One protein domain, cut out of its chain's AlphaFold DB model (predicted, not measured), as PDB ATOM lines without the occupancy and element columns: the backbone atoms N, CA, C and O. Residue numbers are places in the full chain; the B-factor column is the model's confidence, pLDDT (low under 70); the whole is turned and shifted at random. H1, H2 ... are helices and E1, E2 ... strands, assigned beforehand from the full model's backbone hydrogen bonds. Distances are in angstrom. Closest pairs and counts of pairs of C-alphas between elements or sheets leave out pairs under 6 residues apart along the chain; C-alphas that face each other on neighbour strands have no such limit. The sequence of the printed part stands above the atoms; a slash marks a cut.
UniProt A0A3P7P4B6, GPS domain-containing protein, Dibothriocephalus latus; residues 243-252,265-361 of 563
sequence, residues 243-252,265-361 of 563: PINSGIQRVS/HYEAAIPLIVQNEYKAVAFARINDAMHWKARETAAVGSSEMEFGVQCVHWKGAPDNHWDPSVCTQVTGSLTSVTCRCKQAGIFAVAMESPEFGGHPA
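This is residues 243 to 252 and 265 to 361 of the 563 residues of the protein "GPS domain-containing protein" of Dibothriocephalus latus (UniProt A0A3P7P4B6). Two small sheets make a loose, partly face-to-face sandwich, E1 E7 E3 E4 on one side and E2 E6 E5 on the other, and a helical hairpin, H1 and H2, forms a head beyond one end. The printed part has 107 residues, in chain order E1 E2 H1 H2 E3 E4 E5 E6 E7, and its class is mixed, helices and strands. Both sheets are antiparallel, in the orders E1 - E7 - E3 - E4 and E2 - E6 - E5. The whole is only just compact, close to loose, with a radius of gyration of the C-alphas of 15.5 A, and elongated, spanning 49 by 28 by 19 A.

E1 is residues 249 to 251, beginning at C-alpha (30.274, 1.229, 93.566); E7 is 345 to 351, 19.8 A, ending at (26.860, 4.640, 78.993); E3 is 309 to 315, 18.9 A; E4 is 321 to 323. E2 is 266 to 271, 16.0 A; E6 is 336 to 341, 15.9 A; E5 is 327 to 332, 13.8 A. H1 is 279 to 287, 12.0 A; H2 is 291 to 300, 14.4 A.

Within hydrogen-bond range are N 249 and O 347 of the antiparallel neighbours E1 and E7, at 2.8 A, N 310 and O 350 of the antiparallel neighbours E3 and E7, at 2.8 A, and N 313 and O 323 of the hairpin E3 and E4, at 2.9 A. In the other sheet, N 268 and O 339 of E2 and E6 are 3.0 A apart, and N 330 and O 338 of the hairpin E5 and E6 2.9 A. Between the sheets, the closest C-alphas of E3 and E5 are those of Cys 311 and Cys 327, 5.4 A. H1 and H2 touch, closest C-alphas Val 281 and Ala 294 at 4.5 A, at a shallow tilt of 24 degrees, opposite ways; neither is on a sheet. Every O i to N i+4 pair is within range in both.

The C-alphas of Trp 292 and Pro 318 are farthest apart, 51.6 A. Residues 253 to 264 are not printed, and C-alphas 252 and 265 are 11.5 A apart across this cut. Of the links that are printed whole, none is long. Mean pLDDT of the printed part is 71.7; 45 residues are under 70, among them 243 to 252 and 265 to 274.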
ATOM      1  N   PRO A 243      29.661   0.176  77.193       52.31
ATOM      2  CA  PRO A 243      30.801   0.165  78.096       52.31
ATOM      3  C   PRO A 243      30.451   0.793  79.452       52.31
ATOM      4  O   PRO A 243      29.621   1.699  79.560       52.31
ATOM      5  N   ILE A 244      31.113   0.318  80.509       56.00
ATOM      6  CA  ILE A 244      31.025   0.943  81.832       56.00
ATOM      7  C   ILE A 244      31.747   2.288  81.760       56.00
ATOM      8  O   ILE A 244      32.947   2.338  81.501       56.00
ATOM      9  N   ASN A 245      31.006   3.367  82.004       56.41
ATOM     10  CA  ASN A 245      31.506   4.740  81.936       56.41
ATOM     11  C   ASN A 245      31.532   5.402  83.322       56.41
ATOM     12  O   ASN A 245      31.501   6.622  83.438       56.41
ATOM     13  N   SER A 246      31.561   4.619  84.398       52.72
ATOM     14  CA  SER A 246      31.686   5.131  85.761       52.72
ATOM     15  C   SER A 246      32.601   4.274  86.621       52.72
ATOM     16  O   SER A 246      32.900   3.124  86.300       52.72
ATOM     17  N   GLY A 247      32.978   4.809  87.785       52.94
ATOM     18  CA  GLY A 247      33.506   3.982  88.865       52.94
ATOM     19  C   GLY A 247      32.489   2.918  89.304       52.94
ATOM     20  O   GLY A 247      31.276   3.147  89.250       52.94
ATOM     21  N   ILE A 248      32.992   1.761  89.734       52.59
ATOM     22  CA  ILE A 248      32.189   0.670  90.301       52.59
ATOM     23  C   ILE A 248      31.938   0.965  91.775       52.59
ATOM     24  O   ILE A 248      32.895   1.125  92.531       52.59
ATOM     25  N   GLN A 249      30.673   0.986  92.187       52.16
ATOM     26  CA  GLN A 249      30.274   1.229  93.566       52.16
ATOM     27  C   GLN A 249      29.798  -0.037  94.273       52.16
ATOM     28  O   GLN A 249      29.141  -0.892  93.687       52.16
ATOM     29  N   ARG A 250      30.156  -0.168  95.557       47.81
ATOM     30  CA  ARG A 250      29.694  -1.254  96.423       47.81
ATOM     31  C   ARG A 250      28.906  -0.664  97.578       47.81
ATOM     32  O   ARG A 250      29.451   0.096  98.372       47.81
ATOM     33  N   VAL A 251      27.643  -1.051  97.693       49.19
ATOM     34  CA  VAL A 251      26.771  -0.633  98.794       49.19
ATOM     35  C   VAL A 251      26.449  -1.856  99.630       49.19
ATOM     36  O   VAL A 251      26.058  -2.899  99.111       49.19
ATOM     37  N   SER A 252      26.665  -1.725 100.936       40.84
ATOM     38  CA  SER A 252      26.350  -2.757 101.920       40.84
ATOM     39  C   SER A 252      25.185  -2.291 102.781       40.84
ATOM     40  O   SER A 252      25.182  -1.161 103.264       40.84
ATOM     41  N   HIS A 265      15.546   0.562  99.366       58.25
ATOM     42  CA  HIS A 265      16.153   1.078  98.147       58.25
ATOM     43  C   HIS A 265      17.490   1.748  98.459       58.25
ATOM     44  O   HIS A 265      17.593   2.559  99.378       58.25
ATOM     45  N   TYR A 266      18.508   1.423  97.667       62.62
ATOM     46  CA  TYR A 266      19.823   2.047  97.736       62.62
ATOM     47  C   TYR A 266      19.923   3.093  96.643       62.62
ATOM     48  O   TYR A 266      19.849   2.756  95.462       62.62
ATOM     49  N   GLU A 267      20.081   4.350  97.035       60.69
ATOM     50  CA  GLU A 267      20.303   5.452  96.109       60.69
ATOM     51  C   GLU A 267      21.749   5.903  96.175       60.69
ATOM     52  O   GLU A 267      22.289   6.151  97.254       60.69
ATOM     53  N   ALA A 268      22.369   6.020  95.007       60.47
ATOM     54  CA  ALA A 268      23.726   6.508  94.899       60.47
ATOM     55  C   ALA A 268      23.887   7.383  93.660       60.47
ATOM     56  O   ALA A 268      23.475   7.017  92.558       60.47
ATOM     57  N   ALA A 269      24.515   8.542  93.854       62.59
ATOM     58  CA  ALA A 269      24.980   9.387  92.768       62.59
ATOM     59  C   ALA A 269      26.344   8.878  92.290       62.59
ATOM     60  O   ALA A 269      27.296   8.768  93.067       62.59
ATOM     61  N   ILE A 270      26.429   8.554  91.004       65.88
ATOM     62  CA  ILE A 270      27.597   7.937  90.390       65.88
ATOM     63  C   ILE A 270      28.154   8.906  89.342       65.88
ATOM     64  O   ILE A 270      27.442   9.244  88.394       65.88
ATOM     65  N   PRO A 271      29.403   9.381  89.485       59.72
ATOM     66  CA  PRO A 271      30.010  10.262  88.499       59.72
ATOM     67  C   PRO A 271      30.378   9.496  87.228       59.72
ATOM     68  O   PRO A 271      30.855   8.359  87.282       59.72
ATOM     69  N   LEU A 272      30.175  10.150  86.089       60.91
ATOM     70  CA  LEU A 272      30.576   9.661  84.778       60.91
ATOM     71  C   LEU A 272      32.067   9.956  84.553       60.91
ATOM     72  O   LEU A 272      32.538  11.055  84.841       60.91
ATOM     73  N   ILE A 273      32.801   8.974  84.034       58.03
ATOM     74  CA  ILE A 273      34.208   9.094  83.626       58.03
ATOM     75  C   ILE A 273      34.299  10.017  82.410       58.03
ATOM     76  O   ILE A 273      35.119  10.932  82.383       58.03
ATOM     77  N   VAL A 274      33.427   9.799  81.423       61.69
ATOM     78  CA  VAL A 274      33.257  10.683  80.270       61.69
ATOM     79  C   VAL A 274      31.962  11.464  80.421       61.69
ATOM     80  O   VAL A 274      30.895  10.872  80.590       61.69
ATOM     81  N   GLN A 275      32.062  12.791  80.346       73.31
ATOM     82  CA  GLN A 275      30.915  13.688  80.410       73.31
ATOM     83  C   GLN A 275      29.947  13.406  79.251       73.31
ATOM     84  O   GLN A 275      30.364  13.287  78.099       73.31
ATOM     85  N   ASN A 276      28.655  13.319  79.558       78.69
ATOM     86  CA  ASN A 276      27.601  13.198  78.556       78.69
ATOM     87  C   ASN A 276      27.340  14.563  77.884       78.69
ATOM     88  O   ASN A 276      27.740  15.613  78.395       78.69
ATOM     89  N   GLU A 277      26.636  14.575  76.758       85.62
ATOM     90  CA  GLU A 277      26.172  15.792  76.090       85.62
ATOM     91  C   GLU A 277      24.641  15.796  75.990       85.62
ATOM     92  O   GLU A 277      24.002  14.748  75.999       85.62
ATOM     93  N   TYR A 278      24.017  16.974  75.921       90.12
ATOM     94  CA  TYR A 278      22.582  17.035  75.636       90.12
ATOM     95  C   TYR A 278      22.332  16.737  74.160       90.12
ATOM     96  O   TYR A 278      23.041  17.250  73.293       90.12
ATOM     97  N   LYS A 279      21.244  16.028  73.864       89.75
ATOM     98  CA  LYS A 279      20.843  15.646  72.502       89.75
ATOM     99  C   LYS A 279      20.742  16.829  71.538       89.75
ATOM    100  O   LYS A 279      21.186  16.772  70.397       89.75
ATOM    101  N   ALA A 280      20.221  17.967  72.007       90.31
ATOM    102  CA  ALA A 280      20.155  19.192  71.204       90.31
ATOM    103  C   ALA A 280      21.545  19.779  70.882       90.31
ATOM    104  O   ALA A 280      21.740  20.359  69.813       90.31
ATOM    105  N   VAL A 281      22.511  19.626  71.792       90.31
ATOM    106  CA  VAL A 281      23.898  20.080  71.607       90.31
ATOM    107  C   VAL A 281      24.636  19.146  70.649       90.31
ATOM    108  O   VAL A 281      25.283  19.631  69.717       90.31
ATOM    109  N   ALA A 282      24.463  17.830  70.807       89.25
ATOM    110  CA  ALA A 282      24.968  16.827  69.874       89.25
ATOM    111  C   ALA A 282      24.444  17.081  68.456       89.25
ATOM    112  O   ALA A 282      25.222  17.193  67.508       89.25
ATOM    113  N   PHE A 283      23.131  17.285  68.315       90.06
ATOM    114  CA  PHE A 283      22.497  17.587  67.033       90.06
ATOM    115  C   PHE A 283      23.116  18.817  66.352       90.06
ATOM    116  O   PHE A 283      23.458  18.758  65.169       90.06
ATOM    117  N   ALA A 284      23.313  19.914  67.091       90.44
ATOM    118  CA  ALA A 284      23.933  21.122  66.548       90.44
ATOM    119  C   ALA A 284      25.397  20.901  66.140       90.44
ATOM    120  O   ALA A 284      25.825  21.374  65.086       90.44
ATOM    121  N   ARG A 285      26.156  20.127  66.926       89.75
ATOM    122  CA  ARG A 285      27.542  19.741  66.623       89.75
ATOM    123  C   ARG A 285      27.644  18.883  65.356       89.75
ATOM    124  O   ARG A 285      28.580  19.064  64.575       89.75
ATOM    125  N   ILE A 286      26.717  17.947  65.164       89.25
ATOM    126  CA  ILE A 286      26.710  16.983  64.052       89.25
ATOM    127  C   ILE A 286      26.231  17.634  62.749       89.25
ATOM    128  O   ILE A 286      26.779  17.354  61.683       89.25
ATOM    129  N   ASN A 287      25.233  18.517  62.827       88.62
ATOM    130  CA  ASN A 287      24.545  19.038  61.648       88.62
ATOM    131  C   ASN A 287      24.835  20.508  61.322       88.62
ATOM    132  O   ASN A 287      24.428  20.933  60.243       88.62
ATOM    133  N   ASP A 288      25.503  21.271  62.196       90.94
ATOM    134  CA  ASP A 288      25.648  22.741  62.102       90.94
ATOM    135  C   ASP A 288      24.291  23.452  61.920       90.94
ATOM    136  O   ASP A 288      24.109  24.321  61.064       90.94
ATOM    137  N   ALA A 289      23.307  23.034  62.718       90.75
ATOM    138  CA  ALA A 289      21.927  23.515  62.687       90.75
ATOM    139  C   ALA A 289      21.367  23.690  64.109       90.75
ATOM    140  O   ALA A 289      21.887  23.116  65.061       90.75
ATOM    141  N   MET A 290      20.289  24.467  64.257       90.81
ATOM    142  CA  MET A 290      19.597  24.692  65.542       90.81
ATOM    143  C   MET A 290      20.497  25.163  66.708       90.81
ATOM    144  O   MET A 290      20.275  24.793  67.863       90.81
ATOM    145  N   HIS A 291      21.489  26.020  66.437       90.81
ATOM    146  CA  HIS A 291      22.395  26.561  67.468       90.81
ATOM    147  C   HIS A 291      21.652  27.251  68.621       90.81
ATOM    148  O   HIS A 291      22.014  27.082  69.785       90.81
ATOM    149  N   TRP A 292      20.556  27.950  68.319       92.06
ATOM    150  CA  TRP A 292      19.663  28.533  69.321       92.06
ATOM    151  C   TRP A 292      19.105  27.498  70.312       92.06
ATOM    152  O   TRP A 292      19.065  27.769  71.510       92.06
ATOM    153  N   LYS A 293      18.731  26.300  69.841       91.56
ATOM    154  CA  LYS A 293      18.152  25.230  70.670       91.56
ATOM    155  C   LYS A 293      19.213  24.582  71.547       91.56
ATOM    156  O   LYS A 293      18.960  24.300  72.718       91.56
ATOM    157  N   ALA A 294      20.411  24.380  70.997       91.38
ATOM    158  CA  ALA A 294      21.566  23.913  71.757       91.38
ATOM    159  C   ALA A 294      21.913  24.892  72.890       91.38
ATOM    160  O   ALA A 294      22.105  24.471  74.029       91.38
ATOM    161  N   ARG A 295      21.919  26.200  72.602       90.81
ATOM    162  CA  ARG A 295      22.175  27.254  73.592       90.81
ATOM    163  C   ARG A 295      21.104  27.318  74.679       90.81
ATOM    164  O   ARG A 295      21.449  27.401  75.852       90.81
ATOM    165  N   GLU A 296      19.829  27.277  74.301       91.06
ATOM    166  CA  GLU A 296      18.703  27.267  75.242       91.06
ATOM    167  C   GLU A 296      18.773  26.044  76.164       91.06
ATOM    168  O   GLU A 296      18.719  26.175  77.385       91.06
ATOM    169  N   THR A 297      19.021  24.867  75.590       89.50
ATOM    170  CA  THR A 297      19.176  23.616  76.339       89.50
ATOM    171  C   THR A 297      20.349  23.677  77.321       89.50
ATOM    172  O   THR A 297      20.210  23.299  78.484       89.50
ATOM    173  N   ALA A 298      21.500  24.190  76.875       85.94
ATOM    174  CA  ALA A 298      22.678  24.350  77.719       85.94
ATOM    175  C   ALA A 298      22.463  25.370  78.853       85.94
ATOM    176  O   ALA A 298      23.016  25.194  79.934       85.94
ATOM    177  N   ALA A 299      21.657  26.414  78.626       87.06
ATOM    178  CA  ALA A 299      21.343  27.423  79.636       87.06
ATOM    179  C   ALA A 299      20.374  26.909  80.711       87.06
ATOM    180  O   ALA A 299      20.524  27.257  81.880       87.06
ATOM    181  N   VAL A 300      19.395  26.084  80.326       86.81
ATOM    182  CA  VAL A 300      18.435  25.478  81.263       86.81
ATOM    183  C   VAL A 300      19.105  24.396  82.118       86.81
ATOM    184  O   VAL A 300      18.766  24.240  83.287       86.81
ATOM    185  N   GLY A 301      20.069  23.655  81.562       78.31
ATOM    186  CA  GLY A 301      20.809  22.627  82.303       78.31
ATOM    187  C   GLY A 301      19.998  21.358  82.603       78.31
ATOM    188  O   GLY A 301      20.420  20.524  83.404       78.31
ATOM    189  N   SER A 302      18.848  21.175  81.949       75.06
ATOM    190  CA  SER A 302      18.031  19.963  82.048       75.06
ATOM    191  C   SER A 302      17.389  19.632  80.702       75.06
ATOM    192  O   SER A 302      16.535  20.375  80.221       75.06
ATOM    193  N   SER A 303      17.806  18.527  80.086       83.25
ATOM    194  CA  SER A 303      17.242  18.006  78.837       83.25
ATOM    195  C   SER A 303      17.663  16.551  78.630       83.25
ATOM    196  O   SER A 303      18.461  16.015  79.400       83.25
ATOM    197  N   GLU A 304      17.120  15.923  77.590       85.75
ATOM    198  CA  GLU A 304      17.477  14.572  77.168       85.75
ATOM    199  C   GLU A 304      18.981  14.505  76.840       85.75
ATOM    200  O   GLU A 304      19.517  15.346  76.107       85.75
ATOM    201  N   MET A 305      19.666  13.521  77.420       85.56
ATOM    202  CA  MET A 305      21.071  13.240  77.128       85.56
ATOM    203  C   MET A 305      21.186  12.525  75.778       85.56
ATOM    204  O   MET A 305      20.289  11.775  75.404       85.56
ATOM    205  N   GLU A 306      22.273  12.771  75.050       84.94
ATOM    206  CA  GLU A 306      22.559  12.110  73.774       84.94
ATOM    207  C   GLU A 306      22.894  10.637  73.994       84.94
ATOM    208  O   GLU A 306      22.287   9.759  73.387       84.94
ATOM    209  N   PHE A 307      23.841  10.366  74.897       77.75
ATOM    210  CA  PHE A 307      24.281   9.005  75.156       77.75
ATOM    211  C   PHE A 307      23.365   8.368  76.188       77.75
ATOM    212  O   PHE A 307      23.239   8.863  77.315       77.75
ATOM    213  N   GLY A 308      22.729   7.262  75.800       75.69
ATOM    214  CA  GLY A 308      21.883   6.483  76.693       75.69
ATOM    215  C   GLY A 308      22.676   6.018  77.912       75.69
ATOM    216  O   GLY A 308      23.787   5.497  77.780       75.69
ATOM    217  N   VAL A 309      22.102   6.210  79.100       76.44
ATOM    218  CA  VAL A 309      22.706   5.801  80.368       76.44
ATOM    219  C   VAL A 309      21.850   4.722  81.022       76.44
ATOM    220  O   VAL A 309      20.628   4.840  81.074       76.44
ATOM    221  N   GLN A 310      22.486   3.674  81.540       81.06
ATOM    222  CA  GLN A 310      21.830   2.594  82.269       81.06
ATOM    223  C   GLN A 310      22.554   2.301  83.582       81.06
ATOM    224  O   GLN A 310      23.777   2.181  83.630       81.06
ATOM    225  N   CYS A 311      21.781   2.153  84.655       78.69
ATOM    226  CA  CYS A 311      22.276   1.676  85.940       78.69
ATOM    227  C   CYS A 311      22.295   0.147  85.928       78.69
ATOM    228  O   CYS A 311      21.279  -0.472  85.626       78.69
ATOM    229  N   VAL A 312      23.424  -0.468  86.273       73.69
ATOM    230  CA  VAL A 312      23.594  -1.925  86.209       73.69
ATOM    231  C   VAL A 312      24.082  -2.491  87.535       73.69
ATOM    232  O   VAL A 312      24.910  -1.887  88.216       73.69
ATOM    233  N   HIS A 313      23.585  -3.674  87.894       76.44
ATOM    234  CA  HIS A 313      23.974  -4.413  89.092       76.44
ATOM    235  C   HIS A 313      24.757  -5.672  88.723       76.44
ATOM    236  O   HIS A 313      24.373  -6.402  87.816       76.44
ATOM    237  N   TRP A 314      25.840  -5.968  89.432       68.69
ATOM    238  CA  TRP A 314      26.597  -7.197  89.233       68.69
ATOM    239  C   TRP A 314      25.911  -8.364  89.937       68.69
ATOM    240  O   TRP A 314      25.918  -8.472  91.168       68.69
ATOM    241  N   LYS A 315      25.364  -9.285  89.151       64.88
ATOM    242  CA  LYS A 315      24.868 -10.561  89.646       64.88
ATOM    243  C   LYS A 315      26.055 -11.511  89.794       64.88
ATOM    244  O   LYS A 315      26.664 -11.920  88.808       64.88
ATOM    245  N   GLY A 316      26.409 -11.818  91.043       54.41
ATOM    246  CA  GLY A 316      27.460 -12.784  91.364       54.41
ATOM    247  C   GLY A 316      27.118 -14.211  90.920       54.41
ATOM    248  O   GLY A 316      26.099 -14.456  90.274       54.41
ATOM    249  N   ALA A 317      27.983 -15.161  91.278       42.94
ATOM    250  CA  ALA A 317      27.825 -16.566  90.915       42.94
ATOM    251  C   ALA A 317      26.403 -17.095  91.221       42.94
ATOM    252  O   ALA A 317      25.851 -16.776  92.279       42.94
ATOM    253  N   PRO A 318      25.820 -17.913  90.322       44.62
ATOM    254  CA  PRO A 318      26.490 -18.611  89.216       44.62
ATOM    255  C   PRO A 318      26.625 -17.821  87.902       44.62
ATOM    256  O   PRO A 318      27.450 -18.196  87.074       44.62
ATOM    257  N   ASP A 319      25.884 -16.726  87.716       54.50
ATOM    258  CA  ASP A 319      25.692 -16.147  86.377       54.50
ATOM    259  C   ASP A 319      26.695 -15.038  85.999       54.50
ATOM    260  O   ASP A 319      26.762 -14.686  84.825       54.50
ATOM    261  N   ASN A 320      27.441 -14.476  86.963       57.59
ATOM    262  CA  ASN A 320      28.531 -13.497  86.772       57.59
ATOM    263  C   ASN A 320      28.314 -12.495  85.612       57.59
ATOM    264  O   ASN A 320      29.114 -12.438  84.674       57.59
ATOM    265  N   HIS A 321      27.244 -11.700  85.672       63.09
ATOM    266  CA  HIS A 321      26.927 -10.699  84.645       63.09
ATOM    267  C   HIS A 321      26.356  -9.411  85.242       63.09
ATOM    268  O   HIS A 321      25.941  -9.363  86.401       63.09
ATOM    269  N   TRP A 322      26.327  -8.359  84.427       64.69
ATOM    270  CA  TRP A 322      25.655  -7.103  84.748       64.69
ATOM    271  C   TRP A 322      24.180  -7.184  84.357       64.69
ATOM    272  O   TRP A 322      23.859  -7.441  83.202       64.69
ATOM    273  N   ASP A 323      23.300  -6.954  85.322       69.44
ATOM    274  CA  ASP A 323      21.851  -6.995  85.175       69.44
ATOM    275  C   ASP A 323      21.270  -5.572  85.326       69.44
ATOM    276  O   ASP A 323      21.427  -4.955  86.391       69.44
ATOM    277  N   PRO A 324      20.619  -5.018  84.286       74.38
ATOM    278  CA  PRO A 324      19.990  -3.699  84.343       74.38
ATOM    279  C   PRO A 324      18.626  -3.704  85.054       74.38
ATOM    280  O   PRO A 324      18.115  -2.644  85.389       74.38
ATOM    281  N   SER A 325      18.006  -4.863  85.304       78.56
ATOM    282  CA  SER A 325      16.646  -4.936  85.867       78.56
ATOM    283  C   SER A 325      16.573  -4.593  87.362       78.56
ATOM    284  O   SER A 325      15.516  -4.234  87.886       78.56
ATOM    285  N   VAL A 326      17.706  -4.682  88.062       76.25
ATOM    286  CA  VAL A 326      17.800  -4.496  89.520       76.25
ATOM    287  C   VAL A 326      17.944  -3.021  89.912       76.25
ATOM    288  O   VAL A 326      17.619  -2.647  91.048       76.25
ATOM    289  N   CYS A 327      18.419  -2.181  88.987       74.56
ATOM    290  CA  CYS A 327      18.701  -0.771  89.215       74.56
ATOM    291  C   CYS A 327      18.017   0.112  88.172       74.56
ATOM    292  O   CYS A 327      18.091  -0.136  86.978       74.56
ATOM    293  N   THR A 328      17.417   1.207  88.617       81.62
ATOM    294  CA  THR A 328      16.772   2.193  87.746       81.62
ATOM    295  C   THR A 328      17.454   3.544  87.877       81.62
ATOM    296  O   THR A 328      17.822   3.952  88.981       81.62
ATOM    297  N   GLN A 329      17.577   4.269  86.769       83.00
ATOM    298  CA  GLN A 329      17.983   5.670  86.795       83.00
ATOM    299  C   GLN A 329      16.871   6.520  87.425       83.00
ATOM    300  O   GLN A 329      15.720   6.443  87.005       83.00
ATOM    301  N   VAL A 330      17.215   7.337  88.423       74.31
ATOM    302  CA  VAL A 330      16.275   8.272  89.072       74.31
ATOM    303  C   VAL A 330      16.422   9.668  88.487       74.31
ATOM    304  O   VAL A 330      15.445  10.290  88.088       74.31
ATOM    305  N   THR A 331      17.658  10.160  88.428       76.25
ATOM    306  CA  THR A 331      18.008  11.464  87.857       76.25
ATOM    307  C   THR A 331      19.358  11.371  87.161       76.25
ATOM    308  O   THR A 331      20.178  10.512  87.483       76.25
ATOM    309  N   GLY A 332      19.600  12.235  86.177       75.12
ATOM    310  CA  GLY A 332      20.876  12.319  85.471       75.12
ATOM    311  C   GLY A 332      21.286  13.766  85.247       75.12
ATOM    312  O   GLY A 332      20.443  14.633  85.028       75.12
ATOM    313  N   SER A 333      22.585  14.009  85.310       78.44
ATOM    314  CA  SER A 333      23.257  15.231  84.888       78.44
ATOM    315  C   SER A 333      24.335  14.872  83.862       78.44
ATOM    316  O   SER A 333      24.653  13.698  83.665       78.44
ATOM    317  N   LEU A 334      24.942  15.877  83.227       79.00
ATOM    318  CA  LEU A 334      26.022  15.642  82.261       79.00
ATOM    319  C   LEU A 334      27.242  14.941  82.878       79.00
ATOM    320  O   LEU A 334      28.015  14.317  82.159       79.00
ATOM    321  N   THR A 335      27.442  15.061  84.191       73.19
ATOM    322  CA  THR A 335      28.641  14.577  84.892       73.19
ATOM    323  C   THR A 335      28.350  13.460  85.888       73.19
ATOM    324  O   THR A 335      29.284  12.832  86.380       73.19
ATOM    325  N   SER A 336      27.085  13.192  86.211       72.88
ATOM    326  CA  SER A 336      26.707  12.173  87.191       72.88
ATOM    327  C   SER A 336      25.298  11.646  86.968       72.88
ATOM    328  O   SER A 336      24.413  12.373  86.524       72.88
ATOM    329  N   VAL A 337      25.068  10.388  87.328       75.75
ATOM    330  CA  VAL A 337      23.752   9.749  87.282       75.75
ATOM    331  C   VAL A 337      23.415   9.151  88.638       75.75
ATOM    332  O   VAL A 337      24.236   8.477  89.253       75.75
ATOM    333  N   THR A 338      22.200   9.413  89.111       75.31
ATOM    334  CA  THR A 338      21.676   8.841  90.350       75.31
ATOM    335  C   THR A 338      20.955   7.543  90.033       75.31
ATOM    336  O   THR A 338      19.931   7.538  89.344       75.31
ATOM    337  N   CYS A 339      21.481   6.446  90.560       75.69
ATOM    338  CA  CYS A 339      20.915   5.115  90.418       75.69
ATOM    339  C   CYS A 339      20.201   4.703  91.701       75.69
ATOM    340  O   CYS A 339      20.720   4.910  92.798       75.69
ATOM    341  N   ARG A 340      19.027   4.086  91.555       73.94
ATOM    342  CA  ARG A 340      18.285   3.441  92.640       73.94
ATOM    343  C   ARG A 340      18.258   1.943  92.407       73.94
ATOM    344  O   ARG A 340      17.714   1.494  91.405       73.94
ATOM    345  N   CYS A 341      18.804   1.180  93.340       71.19
ATOM    346  CA  CYS A 341      18.874  -0.275  93.272       71.19
ATOM    347  C   CYS A 341      18.043  -0.910  94.388       71.19
ATOM    348  O   CYS A 341      17.977  -0.395  95.504       71.19
ATOM    349  N   LYS A 342      17.414  -2.052  94.096       68.19
ATOM    350  CA  LYS A 342      16.616  -2.819  95.077       68.19
ATOM    351  C   LYS A 342      17.450  -3.761  95.949       68.19
ATOM    352  O   LYS A 342      16.958  -4.290  96.940       68.19
ATOM    353  N   GLN A 343      18.695  -4.014  95.559       67.56
ATOM    354  CA  GLN A 343      19.582  -4.979  96.202       67.56
ATOM    355  C   GLN A 343      20.908  -4.314  96.572       67.56
ATOM    356  O   GLN A 343      21.387  -3.426  95.866       67.56
ATOM    357  N   ALA A 344      21.486  -4.751  97.692       59.19
ATOM    358  CA  ALA A 344      22.852  -4.411  98.069       59.19
ATOM    359  C   ALA A 344      23.830  -5.269  97.257       59.19
ATOM    360  O   ALA A 344      23.545  -6.431  96.969       59.19
ATOM    361  N   GLY A 345      24.994  -4.724  96.919       59.31
ATOM    362  CA  GLY A 345      25.919  -5.399  96.019       59.31
ATOM    363  C   GLY A 345      26.843  -4.433  95.298       59.31
ATOM    364  O   GLY A 345      27.140  -3.344  95.795       59.31
ATOM    365  N   ILE A 346      27.326  -4.872  94.140       62.50
ATOM    366  CA  ILE A 346      28.213  -4.103  93.270       62.50
ATOM    367  C   ILE A 346      27.365  -3.534  92.130       62.50
ATOM    368  O   ILE A 346      26.612  -4.270  91.501       62.50
ATOM    369  N   PHE A 347      27.482  -2.242  91.851       70.38
ATOM    370  CA  PHE A 347      26.727  -1.555  90.808       70.38
ATOM    371  C   PHE A 347      27.610  -0.560  90.050       70.38
ATOM    372  O   PHE A 347      28.662  -0.138  90.532       70.38
ATOM    373  N   ALA A 348      27.197  -0.217  88.835       66.00
ATOM    374  CA  ALA A 348      27.904   0.700  87.951       66.00
ATOM    375  C   ALA A 348      26.927   1.412  87.008       66.00
ATOM    376  O   ALA A 348      25.738   1.087  86.954       66.00
ATOM    377  N   VAL A 349      27.443   2.373  86.247       70.69
ATOM    378  CA  VAL A 349      26.727   3.035  85.160       70.69
ATOM    379  C   VAL A 349      27.353   2.632  83.833       70.69
ATOM    380  O   VAL A 349      28.540   2.859  83.586       70.69
ATOM    381  N   ALA A 350      26.535   2.041  82.972       67.56
ATOM    382  CA  ALA A 350      26.860   1.812  81.577       67.56
ATOM    383  C   ALA A 350      26.364   3.009  80.758       67.56
ATOM    384  O   ALA A 350      25.228   3.450  80.922       67.56
ATOM    385  N   MET A 351      27.219   3.550  79.898       70.06
ATOM    386  CA  MET A 351      26.860   4.640  78.993       70.06
ATOM    387  C   MET A 351      27.377   4.303  77.607       70.06
ATOM    388  O   MET A 351      28.470   3.753  77.468       70.06
ATOM    389  N   GLU A 352      26.610   4.653  76.583       63.72
ATOM    390  CA  GLU A 352      27.091   4.551  75.212       63.72
ATOM    391  C   GLU A 352      28.355   5.405  75.037       63.72
ATOM    392  O   GLU A 352      28.426   6.541  75.509       63.72
ATOM    393  N   SER A 353      29.401   4.835  74.435       57.94
ATOM    394  CA  SER A 353      30.666   5.555  74.315       57.94
ATOM    395  C   SER A 353      30.584   6.605  73.206       57.94
ATOM    396  O   SER A 353      30.399   6.213  72.049       57.94
ATOM    397  N   PRO A 354      30.878   7.887  73.501       57.72
ATOM    398  CA  PRO A 354      30.937   8.936  72.482       57.72
ATOM    399  C   PRO A 354      31.960   8.652  71.374       57.72
ATOM    400  O   PRO A 354      31.825   9.156  70.262       57.72
ATOM    401  N   GLU A 355      32.986   7.847  71.663       51.53
ATOM    402  CA  GLU A 355      34.111   7.588  70.759       51.53
ATOM    403  C   GLU A 355      33.977   6.261  69.998       51.53
ATOM    404  O   GLU A 355      34.435   6.156  68.859       51.53
ATOM    405  N   PHE A 356      33.338   5.250  70.600       47.38
ATOM    406  CA  PHE A 356      33.259   3.893  70.042       47.38
ATOM    407  C   PHE A 356      31.878   3.516  69.482       47.38
ATOM    408  O   PHE A 356      31.789   2.536  68.744       47.38
ATOM    409  N   GLY A 357      30.823   4.291  69.764       49.47
ATOM    410  CA  GLY A 357      29.440   4.013  69.338       49.47
ATOM    411  C   GLY A 357      29.137   4.238  67.849       49.47
ATOM    412  O   GLY A 357      27.989   4.153  67.431       49.47
ATOM    413  N   GLY A 358      30.138   4.545  67.016       52.75
ATOM    414  CA  GLY A 358      29.903   4.877  65.604       52.75
ATOM    415  C   GLY A 358      29.167   6.207  65.411       52.75
ATOM    416  O   GLY A 358      28.541   6.419  64.371       52.75
ATOM    417  N   HIS A 359      29.243   7.105  66.396       65.12
ATOM    418  CA  HIS A 359      28.581   8.400  66.330       65.12
ATOM    419  C   HIS A 359      29.134   9.255  65.183       65.12
ATOM    420  O   HIS A 359      30.340   9.244  64.904       65.12
ATOM    421  N   PRO A 360      28.264  10.022  64.508       70.44
ATOM    422  CA  PRO A 360      28.683  10.874  63.413       70.44
ATOM    423  C   PRO A 360      29.690  11.924  63.897       70.44
ATOM    424  O   PRO A 360      29.518  12.590  64.928       70.44
ATOM    425  N   ALA A 361      30.769  12.064  63.125       78.31
ATOM    426  CA  ALA A 361      31.790  13.068  63.374       78.31
ATOM    427  C   ALA A 361      31.171  14.473  63.375       78.31
ATOM    428  O   ALA A 361      30.204  14.751  62.667       78.31
TER     429      ALA A 361